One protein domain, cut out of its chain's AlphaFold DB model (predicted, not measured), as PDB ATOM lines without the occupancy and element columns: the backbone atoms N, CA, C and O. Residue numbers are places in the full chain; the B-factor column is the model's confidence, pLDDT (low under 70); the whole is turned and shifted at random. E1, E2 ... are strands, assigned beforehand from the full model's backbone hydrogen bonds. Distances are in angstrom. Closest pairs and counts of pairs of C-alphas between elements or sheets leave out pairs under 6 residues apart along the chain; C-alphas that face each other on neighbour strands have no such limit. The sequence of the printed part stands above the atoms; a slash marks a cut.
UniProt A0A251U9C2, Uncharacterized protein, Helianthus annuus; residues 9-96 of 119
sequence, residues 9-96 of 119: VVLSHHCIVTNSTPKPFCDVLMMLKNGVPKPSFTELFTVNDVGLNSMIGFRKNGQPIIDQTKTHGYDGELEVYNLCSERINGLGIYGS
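AT A GLANCE: This is residues 9 to 96 of the 119 residues of an uncharacterized protein of Helianthus annuus (UniProt A0A251U9C2). Two strongly twisted antiparallel sheets make a loose pair with few contacts between them: the E4 and E5 end of the four-stranded sheet E4 E5 E6 E7 comes over one face of the three-stranded sheet E1 E2 E3, while E7 lies away from it. The loop of residues 32 to 40 at the tip of E2 and E3 and the loop of residues 68 to 75 between E5 and E6 lie at opposite ends of the longest axis. The printed part has 88 residues, with no named helix and seven named strands, E1 to E7 in order along the chain, and its class is all strand. It is only just loose, close to compact, with a radius of gyration of the C-alphas of 14.8 A and spans of 48 by 37 by 24 A.

IN THESE COORDINATES: In the larger sheet, E4 is residues 55 to 58, E5 residues 64 to 67, E6 residues 76 to 82, 18.6 A long, and E7 residues 87 to 95, 20.7 A long. E7 ends at C-alpha 95, at (-21.158, 3.463, 12.647). In the other sheet, E1 is residues 9 to 16, 22.5 A long, beginning at C-alpha 9, at (-2.612, 15.451, -0.931). E2 is residues 23 to 31, 25.9 A long, and E3 is residues 41 to 48, 19.6 A long.

HOW THE PARTS SIT: The strands E4 E5 E6 E7 form a meander, each strand the antiparallel neighbour of the one before, with edge strands E4 and E7. From edge to edge their lines turn by 83 degrees. In the hairpin E4 and E5, N 65 and O 57 are within hydrogen-bond range at 2.8 A; in the hairpin E5 and E6, N 66 and O 79 are at 2.9 A. In the hairpin E6 and E7, N 78 and O 93 are at 2.8 A, and E7 bends by 76 degrees at residue 92. E1 E2 E3 form a second meander, with N 10 and O 29 at 2.8 A in the hairpin E1 and E2, and N 28 and O 45 at 2.9 A in the hairpin E2 and E3. E3 bends by 58 degrees at residue 44. Between the sheets, E1 and E4 are near each other, with 6 pairs of C-alphas within 10 A. E3 and E6 have one pair within 8 A, the C-alphas of Val 47 and Tyr 81, 7.8 A apart. E2 and E4 are only just apart, at 8.3 A.

THE WHOLE: The two C-alphas farthest apart, those of Pro 37 and Tyr 74, are 47.8 A apart. The printed part has no cut and no long link; the links E4 to E5 and E6 to E7 are tight. The mean pLDDT of the printed part is 80.5, and it is under 70 at residue 20, residues 33 to 39 and residues 70 to 74.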
ATOM      1  N   VAL A   9      -1.832  14.486  -1.711       79.50
ATOM      2  CA  VAL A   9      -2.612  15.451  -0.931       79.50
ATOM      3  C   VAL A   9      -2.133  15.413   0.515       79.50
ATOM      4  O   VAL A   9      -1.910  14.336   1.067       79.50
ATOM      5  N   VAL A  10      -1.958  16.587   1.112       83.12
ATOM      6  CA  VAL A  10      -1.551  16.775   2.506       83.12
ATOM      7  C   VAL A  10      -2.644  17.551   3.228       83.12
ATOM      8  O   VAL A  10      -3.160  18.534   2.699       83.12
ATOM      9  N   LEU A  11      -2.984  17.095   4.431       85.12
ATOM     10  CA  LEU A  11      -3.929  17.758   5.323       85.12
ATOM     11  C   LEU A  11      -3.141  18.545   6.369       85.12
ATOM     12  O   LEU A  11      -2.352  17.957   7.112       85.12
ATOM     13  N   SER A  12      -3.342  19.860   6.420       84.88
ATOM     14  CA  SER A  12      -2.767  20.718   7.456       84.88
ATOM     15  C   SER A  12      -3.864  21.111   8.435       84.88
ATOM     16  O   SER A  12      -4.816  21.788   8.061       84.88
ATOM     17  N   HIS A  13      -3.771  20.643   9.678       83.69
ATOM     18  CA  HIS A  13      -4.770  20.922  10.706       83.69
ATOM     19  C   HIS A  13      -4.357  22.127  11.546       83.69
ATOM     20  O   HIS A  13      -3.269  22.155  12.123       83.69
ATOM     21  N   HIS A  14      -5.263  23.092  11.666       82.38
ATOM     22  CA  HIS A  14      -5.049  24.319  12.416       82.38
ATOM     23  C   HIS A  14      -6.204  24.571  13.384       82.38
ATOM     24  O   HIS A  14      -7.332  24.125  13.187       82.38
ATOM     25  N   CYS A  15      -5.912  25.291  14.464       80.06
ATOM     26  CA  CYS A  15      -6.911  25.732  15.423       80.06
ATOM     27  C   CYS A  15      -6.569  27.149  15.865       80.06
ATOM     28  O   CYS A  15      -5.513  27.380  16.455       80.06
ATOM     29  N   ILE A  16      -7.455  28.098  15.570       78.69
ATOM     30  CA  ILE A  16      -7.326  29.454  16.096       78.69
ATOM     31  C   ILE A  16      -8.044  29.492  17.440       78.69
ATOM     32  O   ILE A  16      -9.266  29.332  17.526       78.69
ATOM     33  N   VAL A  17      -7.268  29.720  18.498       74.50
ATOM     34  CA  VAL A  17      -7.792  29.955  19.842       74.50
ATOM     35  C   VAL A  17      -8.015  31.458  19.995       74.50
ATOM     36  O   VAL A  17      -7.069  32.223  20.161       74.50
ATOM     37  N   THR A  18      -9.272  31.889  19.897       71.19
ATOM     38  CA  THR A  18      -9.679  33.248  20.288       71.19
ATOM     39  C   THR A  18     -10.262  33.227  21.704       71.19
ATOM     40  O   THR A  18     -10.539  32.156  22.239       71.19
ATOM     41  N   ASN A  19     -10.514  34.392  22.311       71.25
ATOM     42  CA  ASN A  19     -11.246  34.485  23.590       71.25
ATOM     43  C   ASN A  19     -12.678  33.898  23.520       71.25
ATOM     44  O   ASN A  19     -13.328  33.714  24.545       71.25
ATOM     45  N   SER A  20     -13.165  33.607  22.311       68.75
ATOM     46  CA  SER A  20     -14.373  32.840  22.011       68.75
ATOM     47  C   SER A  20     -14.015  31.467  21.426       68.75
ATOM     48  O   SER A  20     -12.951  31.316  20.830       68.75
ATOM     49  N   THR A  21     -14.909  30.490  21.616       71.19
ATOM     50  CA  THR A  21     -14.866  29.086  21.144       71.19
ATOM     51  C   THR A  21     -13.804  28.769  20.074       71.19
ATOM     52  O   THR A  21     -13.817  29.418  19.023       71.19
ATOM     53  N   PRO A  22     -12.934  27.756  20.289       76.00
ATOM     54  CA  PRO A  22     -11.918  27.350  19.318       76.00
ATOM     55  C   PRO A  22     -12.513  27.126  17.928       76.00
ATOM     56  O   PRO A  22     -13.543  26.464  17.806       76.00
ATOM     57  N   LYS A  23     -11.851  27.656  16.896       82.25
ATOM     58  CA  LYS A  23     -12.247  27.468  15.495       82.25
ATOM     59  C   LYS A  23     -11.212  26.599  14.786       82.25
ATOM     60  O   LYS A  23     -10.177  27.125  14.357       82.25
ATOM     61  N   PRO A  24     -11.424  25.274  14.733       85.19
ATOM     62  CA  PRO A  24     -10.550  24.393  13.989       85.19
ATOM     63  C   PRO A  24     -10.861  24.477  12.490       85.19
ATOM     64  O   PRO A  24     -12.014  24.618  12.081       85.19
ATOM     65  N   PHE A  25      -9.820  24.391  11.673       86.75
ATOM     66  CA  PHE A  25      -9.931  24.295  10.223       86.75
ATOM     67  C   PHE A  25      -8.828  23.396   9.666       86.75
ATOM     68  O   PHE A  25      -7.848  23.072  10.346       86.75
ATOM     69  N   CYS A  26      -9.013  22.953   8.428       87.56
ATOM     70  CA  CYS A  26      -8.073  22.090   7.737       87.56
ATOM     71  C   CYS A  26      -7.811  22.602   6.325       87.56
ATOM     72  O   CYS A  26      -8.734  22.671   5.513       87.56
ATOM     73  N   ASP A  27      -6.551  22.906   6.029       88.25
ATOM     74  CA  ASP A  27      -6.124  23.256   4.680       88.25
ATOM     75  C   ASP A  27      -5.775  21.986   3.911       88.25
ATOM     76  O   ASP A  27      -5.001  21.137   4.373       88.25
ATOM     77  N   VAL A  28      -6.350  21.861   2.717       86.62
ATOM     78  CA  VAL A  28      -6.074  20.754   1.804       86.62
ATOM     79  C   VAL A  28      -5.049  21.218   0.780       86.62
ATOM     80  O   VAL A  28      -5.343  22.019  -0.107       86.62
ATOM     81  N   LEU A  29      -3.832  20.692   0.893       84.75
ATOM     82  CA  LEU A  29      -2.702  21.045   0.041       84.75
ATOM     83  C   LEU A  29      -2.436  19.937  -0.980       84.75
ATOM     84  O   LEU A  29      -2.420  18.756  -0.639       84.75
ATOM     85  N   MET A  30      -2.163  20.300  -2.230       84.62
ATOM     86  CA  MET A  30      -1.810  19.354  -3.290       84.62
ATOM     87  C   MET A  30      -0.372  19.567  -3.751       84.62
ATOM     88  O   MET A  30       0.031  20.685  -4.071       84.62
ATOM     89  N   MET A  31       0.390  18.478  -3.833       80.19
ATOM     90  CA  MET A  31       1.716  18.486  -4.438       80.19
ATOM     91  C   MET A  31       1.600  18.398  -5.959       80.19
ATOM     92  O   MET A  31       1.057  17.430  -6.500       80.19
ATOM     93  N   LEU A  32       2.162  19.379  -6.660       71.94
ATOM     94  CA  LEU A  32       2.230  19.362  -8.118       71.94
ATOM     95  C   LEU A  32       3.377  18.449  -8.572       71.94
ATOM     96  O   LEU A  32       4.544  18.711  -8.295       71.94
ATOM     97  N   LYS A  33       3.067  17.380  -9.315       66.31
ATOM     98  CA  LYS A  33       4.061  16.413  -9.833       66.31
ATOM     99  C   LYS A  33       4.888  16.926 -11.027       66.31
ATOM    100  O   LYS A  33       5.532  16.140 -11.715       66.31
ATOM    101  N   ASN A  34       4.885  18.226 -11.305       64.44
ATOM    102  CA  ASN A  34       5.222  18.782 -12.621       64.44
ATOM    103  C   ASN A  34       6.738  18.919 -12.894       64.44
ATOM    104  O   ASN A  34       7.166  19.936 -13.427       64.44
ATOM    105  N   GLY A  35       7.569  17.942 -12.517       55.47
ATOM    106  CA  GLY A  35       9.017  17.995 -12.773       55.47
ATOM    107  C   GLY A  35       9.739  19.154 -12.071       55.47
ATOM    108  O   GLY A  35      10.840  19.528 -12.466       55.47
ATOM    109  N   VAL A  36       9.117  19.742 -11.042       60.06
ATOM    110  CA  VAL A  36       9.700  20.833 -10.258       60.06
ATOM    111  C   VAL A  36      10.810  20.248  -9.372       60.06
ATOM    112  O   VAL A  36      10.551  19.278  -8.660       60.06
ATOM    113  N   PRO A  37      12.028  20.826  -9.358       58.41
ATOM    114  CA  PRO A  37      13.149  20.306  -8.565       58.41
ATOM    115  C   PRO A  37      12.884  20.267  -7.056       58.41
ATOM    116  O   PRO A  37      13.567  19.562  -6.319       58.41
ATOM    117  N   LYS A  38      11.910  21.055  -6.587       66.00
ATOM    118  CA  LYS A  38      11.454  21.087  -5.201       66.00
ATOM    119  C   LYS A  38       9.960  20.775  -5.159       66.00
ATOM    120  O   LYS A  38       9.223  21.353  -5.960       66.00
ATOM    121  N   PRO A  39       9.503  19.918  -4.233       65.19
ATOM    122  CA  PRO A  39       8.079  19.699  -4.038       65.19
ATOM    123  C   PRO A  39       7.423  21.029  -3.659       65.19
ATOM    124  O   PRO A  39       7.751  21.621  -2.631       65.19
ATOM    125  N   SER A  40       6.533  21.521  -4.519       74.06
ATOM    126  CA  SER A  40       5.685  22.673  -4.233       74.06
ATOM    127  C   SER A  40       4.289  22.186  -3.871       74.06
ATOM    128  O   SER A  40       3.693  21.359  -4.568       74.06
ATOM    129  N   PHE A  41       3.789  22.699  -2.752       81.69
ATOM    130  CA  PHE A  41       2.418  22.497  -2.317       81.69
ATOM    131  C   PHE A  41       1.605  23.726  -2.699       81.69
ATOM    132  O   PHE A  41       2.045  24.860  -2.505       81.69
ATOM    133  N   THR A  42       0.430  23.495  -3.263       85.44
ATOM    134  CA  THR A  42      -0.552  24.542  -3.529       85.44
ATOM    135  C   THR A  42      -1.800  24.227  -2.733       85.44
ATOM    136  O   THR A  42      -2.285  23.095  -2.761       85.44
ATOM    137  N   GLU A  43      -2.300  25.221  -2.010       87.56
ATOM    138  CA  GLU A  43      -3.577  25.122  -1.321       87.56
ATOM    139  C   GLU A  43      -4.708  24.985  -2.341       87.56
ATOM    140  O   GLU A  43      -4.785  25.743  -3.310       87.56
ATOM    141  N   LEU A  44      -5.545  23.964  -2.165       85.94
ATOM    142  CA  LEU A  44      -6.727  23.749  -2.992       85.94
ATOM    143  C   LEU A  44      -7.937  24.469  -2.407       85.94
ATOM    144  O   LEU A  44      -8.671  25.125  -3.143       85.94
ATOM    145  N   PHE A  45      -8.166  24.273  -1.111       88.62
ATOM    146  CA  PHE A  45      -9.268  24.847  -0.350       88.62
ATOM    147  C   PHE A  45      -9.053  24.619   1.151       88.62
ATOM    148  O   PHE A  45      -8.356  23.680   1.553       88.62
ATOM    149  N   THR A  46      -9.745  25.419   1.956       89.19
ATOM    150  CA  THR A  46      -9.856  25.262   3.409       89.19
ATOM    151  C   THR A  46     -11.214  24.673   3.770       89.19
ATOM    152  O   THR A  46     -12.244  25.051   3.212       89.19
ATOM    153  N   VAL A  47     -11.224  23.746   4.724       87.88
ATOM    154  CA  VAL A  47     -12.439  23.222   5.349       87.88
ATOM    155  C   VAL A  47     -12.544  23.807   6.751       87.88
ATOM    156  O   VAL A  47     -11.658  23.598   7.577       87.88
ATOM    157  N   ASN A  48     -13.622  24.545   7.012       86.00
ATOM    158  CA  ASN A  48     -13.888  25.185   8.302       86.00
ATOM    159  C   ASN A  48     -14.690  24.272   9.238       86.00
ATOM    160  O   ASN A  48     -15.359  23.346   8.782       86.00
ATOM    161  N   ASP A  49     -14.631  24.569  10.538       80.62
ATOM    162  CA  ASP A  49     -15.429  23.939  11.599       80.62
ATOM    163  C   ASP A  49     -15.317  22.404  11.650       80.62
ATOM    164  O   ASP A  49     -16.220  21.700  12.098       80.62
ATOM    165  N   VAL A  50     -14.173  21.873  11.215       79.88
ATOM    166  CA  VAL A  50     -13.867  20.439  11.230       79.88
ATOM    167  C   VAL A  50     -12.930  20.102  12.373       79.88
ATOM    168  O   VAL A  50     -11.880  20.720  12.544       79.88
ATOM    169  N   GLY A  51     -13.295  19.084  13.155       75.75
ATOM    170  CA  GLY A  51     -12.467  18.590  14.251       75.75
ATOM    171  C   GLY A  51     -11.083  18.134  13.778       75.75
ATOM    172  O   GLY A  51     -10.901  17.703  12.633       75.75
ATOM    173  N   LEU A  52     -10.096  18.196  14.674       72.81
ATOM    174  CA  LEU A  52      -8.764  17.644  14.413       72.81
ATOM    175  C   LEU A  52      -8.882  16.165  14.019       72.81
ATOM    176  O   LEU A  52      -9.579  15.408  14.690       72.81
ATOM    177  N   ASN A  53      -8.195  15.765  12.947       72.94
ATOM    178  CA  ASN A  53      -8.200  14.397  12.410       72.94
ATOM    179  C   ASN A  53      -9.577  13.857  11.967       72.94
ATOM    180  O   ASN A  53      -9.712  12.652  11.769       72.94
ATOM    181  N   SER A  54     -10.588  14.717  11.791       84.31
ATOM    182  CA  SER A  54     -11.918  14.293  11.320       84.31
ATOM    183  C   SER A  54     -11.960  14.009   9.817       84.31
ATOM    184  O   SER A  54     -12.769  13.214   9.359       84.31
ATOM    185  N   MET A  55     -11.091  14.624   9.011       87.25
ATOM    186  CA  MET A  55     -11.042  14.340   7.576       87.25
ATOM    187  C   MET A  55     -10.298  13.026   7.332       87.25
ATOM    188  O   MET A  55      -9.088  12.945   7.537       87.25
ATOM    189  N   ILE A  56     -11.019  12.007   6.868       86.44
ATOM    190  CA  ILE A  56     -10.477  10.649   6.711       86.44
ATOM    191  C   ILE A  56     -10.155  10.285   5.259       86.44
ATOM    192  O   ILE A  56      -9.504   9.275   5.012       86.44
ATOM    193  N   GLY A  57     -10.598  11.080   4.282       86.88
ATOM    194  CA  GLY A  57     -10.315  10.816   2.874       86.88
ATOM    195  C   GLY A  57     -11.102  11.692   1.911       86.88
ATOM    196  O   GLY A  57     -11.683  12.706   2.294       86.88
ATOM    197  N   PHE A  58     -11.130  11.283   0.643       86.25
ATOM    198  CA  PHE A  58     -11.822  11.994  -0.430       86.25
ATOM    199  C   PHE A  58     -12.663  11.029  -1.262       86.25
ATOM    200  O   PHE A  58     -12.257   9.904  -1.558       86.25
ATOM    201  N   ARG A  59     -13.835  11.488  -1.698       86.25
ATOM    202  CA  ARG A  59     -14.624  10.814  -2.729       86.25
ATOM    203  C   ARG A  59     -13.928  10.915  -4.085       86.25
ATOM    204  O   ARG A  59     -13.154  11.832  -4.338       86.25
ATOM    205  N   LYS A  60     -14.303  10.035  -5.020       81.75
ATOM    206  CA  LYS A  60     -13.798  10.042  -6.410       81.75
ATOM    207  C   LYS A  60     -13.986  11.391  -7.123       81.75
ATOM    208  O   LYS A  60     -13.230  11.717  -8.030       81.75
ATOM    209  N   ASN A  61     -14.997  12.166  -6.729       83.12
ATOM    210  CA  ASN A  61     -15.268  13.504  -7.260       83.12
ATOM    211  C   ASN A  61     -14.480  14.630  -6.551       83.12
ATOM    212  O   ASN A  61     -14.693  15.795  -6.870       83.12
ATOM    213  N   GLY A  62     -13.588  14.297  -5.612       81.75
ATOM    214  CA  GLY A  62     -12.748  15.237  -4.869       81.75
ATOM    215  C   GLY A  62     -13.373  15.799  -3.591       81.75
ATOM    216  O   GLY A  62     -12.723  16.592  -2.918       81.75
ATOM    217  N   GLN A  63     -14.603  15.414  -3.231       87.81
ATOM    218  CA  GLN A  63     -15.228  15.910  -2.001       87.81
ATOM    219  C   GLN A  63     -14.595  15.273  -0.752       87.81
ATOM    220  O   GLN A  63     -14.474  14.044  -0.720       87.81
ATOM    221  N   PRO A  64     -14.241  16.060   0.281       89.50
ATOM    222  CA  PRO A  64     -13.745  15.528   1.548       89.50
ATOM    223  C   PRO A  64     -14.775  14.639   2.248       89.50
ATOM    224  O   PRO A  64     -15.958  14.979   2.308       89.50
ATOM    225  N   ILE A  65     -14.308  13.523   2.798       90.94
ATOM    226  CA  ILE A  65     -15.065  12.624   3.669       90.94
ATOM    227  C   ILE A  65     -14.658  12.931   5.108       90.94
ATOM    228  O   ILE A  65     -13.464  12.947   5.425       90.94
ATOM    229  N   ILE A  66     -15.651  13.175   5.955       89.56
ATOM    230  CA  ILE A  66     -15.472  13.582   7.344       89.56
ATOM    231  C   ILE A  66     -16.068  12.509   8.258       89.56
ATOM    232  O   ILE A  66     -17.196  12.060   8.067       89.56
ATOM    233  N   ASP A  67     -15.285  12.123   9.256       88.12
ATOM    234  CA  ASP A  67     -15.703  11.380  10.431       88.12
ATOM    235  C   ASP A  67     -15.810  12.344  11.624       88.12
ATOM    236  O   ASP A  67     -14.804  12.765  12.199       88.12
ATOM    237  N   GLN A  68     -17.042  12.714  11.977       78.50
ATOM    238  CA  GLN A  68     -17.349  13.479  13.191       78.50
ATOM    239  C   GLN A  68     -17.878  12.599  14.327       78.50
ATOM    240  O   GLN A  68     -18.513  13.113  15.254       78.50
ATOM    241  N   THR A  69     -17.645  11.281  14.283       71.62
ATOM    242  CA  THR A  69     -17.997  10.397  15.397       71.62
ATOM    243  C   THR A  69     -17.402  10.961  16.689       71.62
ATOM    244  O   THR A  69     -16.191  11.087  16.879       71.62
ATOM    245  N   LYS A  70     -18.277  11.382  17.608       63.69
ATOM    246  CA  LYS A  70     -17.847  11.788  18.946       63.69
ATOM    247  C   LYS A  70     -17.351  10.537  19.654       63.69
ATOM    248  O   LYS A  70     -17.976   9.486  19.539       63.69
ATOM    249  N   THR A  71     -16.280  10.667  20.433       54.91
ATOM    250  CA  THR A  71     -15.506   9.579  21.060       54.91
ATOM    251  C   THR A  71     -16.295   8.556  21.897       54.91
ATOM    252  O   THR A  71     -15.692   7.603  22.385       54.91
ATOM    253  N   HIS A  72     -17.612   8.701  22.081       52.56
ATOM    254  CA  HIS A  72     -18.402   7.910  23.028       52.56
ATOM    255  C   HIS A  72     -19.822   7.523  22.557       52.56
ATOM    256  O   HIS A  72     -20.632   7.137  23.396       52.56
ATOM    257  N   GLY A  73     -20.155   7.622  21.262       58.62
ATOM    258  CA  GLY A  73     -21.493   7.280  20.749       58.62
ATOM    259  C   GLY A  73     -21.480   6.192  19.673       58.62
ATOM    260  O   GLY A  73     -20.590   6.173  18.828       58.62
ATOM    261  N   TYR A  74     -22.487   5.313  19.677       59.34
ATOM    262  CA  TYR A  74     -22.699   4.294  18.634       59.34
ATOM    263  C   TYR A  74     -23.429   4.835  17.384       59.34
ATOM    264  O   TYR A  74     -23.674   4.074  16.452       59.34
ATOM    265  N   ASP A  75     -23.710   6.144  17.339       72.25
ATOM    266  CA  ASP A  75     -24.630   6.770  16.375       72.25
ATOM    267  C   ASP A  75     -23.934   7.775  15.440       72.25
ATOM    268  O   ASP A  75     -24.527   8.765  15.014       72.25
ATOM    269  N   GLY A  76     -22.646   7.581  15.154       81.75
ATOM    270  CA  GLY A  76     -21.946   8.451  14.217       81.75
ATOM    271  C   GLY A  76     -22.396   8.207  12.780       81.75
ATOM    272  O   GLY A  76     -22.581   7.065  12.362       81.75
ATOM    273  N   GLU A  77     -22.552   9.280  12.016       88.69
ATOM    274  CA  GLU A  77     -22.834   9.218  10.584       88.69
ATOM    275  C   GLU A  77     -21.582   9.623   9.806       88.69
ATOM    276  O   GLU A  77     -20.883  10.563  10.183       88.69
ATOM    277  N   LEU A  78     -21.283   8.906   8.723       88.88
ATOM    278  CA  LEU A  78     -20.244   9.309   7.788       88.88
ATOM    279  C   LEU A  78     -20.734  10.508   6.978       88.88
ATOM    280  O   LEU A  78     -21.799  10.453   6.359       88.88
ATOM    281  N   GLU A  79     -19.933  11.561   6.916       91.56
ATOM    282  CA  GLU A  79     -20.341  12.825   6.317       91.56
ATOM    283  C   GLU A  79     -19.425  13.247   5.169       91.56
ATOM    284  O   GLU A  79     -18.306  12.758   4.991       91.56
ATOM    285  N   VAL A  80     -19.912  14.180   4.352       92.19
ATOM    286  CA  VAL A  80     -19.162  14.770   3.245       92.19
ATOM    287  C   VAL A  80     -19.256  16.281   3.284       92.19
ATOM    288  O   VAL A  80     -20.345  16.848   3.392       92.19
ATOM    289  N   TYR A  81     -18.109  16.928   3.103       90.75
ATOM    290  CA  TYR A  81     -18.044  18.371   2.932       90.75
ATOM    291  C   TYR A  81     -18.380  18.762   1.492       90.75
ATOM    292  O   TYR A  81     -17.728  18.342   0.530       90.75
ATOM    293  N   ASN A  82     -19.398  19.600   1.331       89.88
ATOM    294  CA  ASN A  82     -19.703  20.244   0.067       89.88
ATOM    295  C   ASN A  82     -19.015  21.610   0.011       89.88
ATOM    296  O   ASN A  82     -19.458  22.554   0.657       89.88
ATOM    297  N   LEU A  83     -17.978  21.700  -0.825       84.88
ATOM    298  CA  LEU A  83     -17.188  22.912  -1.047       84.88
ATOM    299  C   LEU A  83     -18.016  24.100  -1.546       84.88
ATOM    300  O   LEU A  83     -17.753  25.226  -1.155       84.88
ATOM    301  N   CYS A  84     -19.013  23.873  -2.405       84.62
ATOM    302  CA  CYS A  84     -19.782  24.967  -3.003       84.62
ATOM    303  C   CYS A  84     -20.761  25.607  -2.016       84.62
ATOM    304  O   CYS A  84     -21.081  26.782  -2.149       84.62
ATOM    305  N   SER A  85     -21.280  24.820  -1.074       88.25
ATOM    306  CA  SER A  85     -22.241  25.297  -0.078       88.25
ATOM    307  C   SER A  85     -21.628  25.494   1.306       88.25
ATOM    308  O   SER A  85     -22.357  25.895   2.205       88.25
ATOM    309  N   GLU A  86     -20.358  25.124   1.490       86.88
ATOM    310  CA  GLU A  86     -19.658  25.064   2.780       86.88
ATOM    311  C   GLU A  86     -20.453  24.305   3.856       86.88
ATOM    312  O   GLU A  86     -20.498  24.678   5.024       86.88
ATOM    313  N   ARG A  87     -21.137  23.229   3.445       87.69
ATOM    314  CA  ARG A  87     -22.005  22.433   4.327       87.69
ATOM    315  C   ARG A  87     -21.534  21.002   4.412       87.69
ATOM    316  O   ARG A  87     -21.098  20.421   3.418       87.69
ATOM    317  N   ILE A  88     -21.724  20.434   5.589       88.44
ATOM    318  CA  ILE A  88     -21.509  19.024   5.862       88.44
ATOM    319  C   ILE A  88     -22.846  18.310   5.691       88.44
ATOM    320  O   ILE A  88     -23.861  18.755   6.223       88.44
ATOM    321  N   ASN A  89     -22.853  17.247   4.892       90.44
ATOM    322  CA  ASN A  89     -24.041  16.439   4.649       90.44
ATOM    323  C   ASN A  89     -23.763  14.987   5.025       90.44
ATOM    324  O   ASN A  89     -22.748  14.424   4.602       90.44
ATOM    325  N   GLY A  90     -24.695  14.388   5.755       90.62
ATOM    326  CA  GLY A  90     -24.689  12.968   6.070       90.62
ATOM    327  C   GLY A  90     -24.855  12.087   4.830       90.62
ATOM    328  O   GLY A  90     -25.490  12.474   3.842       90.62
ATOM    329  N   LEU A  91     -24.230  10.910   4.854       90.31
ATOM    330  CA  LEU A  91     -24.315   9.913   3.787       90.31
ATOM    331  C   LEU A  91     -25.326   8.793   4.056       90.31
ATOM    332  O   LEU A  91     -25.474   7.913   3.208       90.31
ATOM    333  N   GLY A  92     -25.987   8.790   5.212       89.81
ATOM    334  CA  GLY A  92     -26.849   7.704   5.679       89.81
ATOM    335  C   GLY A  92     -26.084   6.426   6.033       89.81
ATOM    336  O   GLY A  92     -26.672   5.348   6.079       89.81
ATOM    337  N   ILE A  93     -24.766   6.522   6.231       87.38
ATOM    338  CA  ILE A  93     -23.907   5.403   6.630       87.38
ATOM    339  C   ILE A  93     -23.560   5.605   8.099       87.38
ATOM    340  O   ILE A  93     -22.839   6.542   8.432       87.38
ATOM    341  N   TYR A  94     -24.058   4.716   8.954       87.38
ATOM    342  CA  TYR A  94     -23.929   4.825  10.405       87.38
ATOM    343  C   TYR A  94     -22.900   3.844  10.961       87.38
ATOM    344  O   TYR A  94     -22.752   2.727  10.461       87.38
ATOM    345  N   GLY A  95     -22.187   4.261  12.000       83.62
ATOM    346  CA  GLY A  95     -21.158   3.463  12.647       83.62
ATOM    347  C   GLY A  95     -20.506   4.186  13.820       83.62
ATOM    348  O   GLY A  95     -20.677   5.384  14.024       83.62
ATOM    349  N   SER A  96     -19.731   3.440  14.603       82.50
ATOM    350  CA  SER A  96     -19.046   3.975  15.786       82.50
ATOM    351  C   SER A  96     -17.662   4.562  15.491       82.50
ATOM    352  O   SER A  96     -17.125   5.286  16.321       82.50
TER     353      SER A  96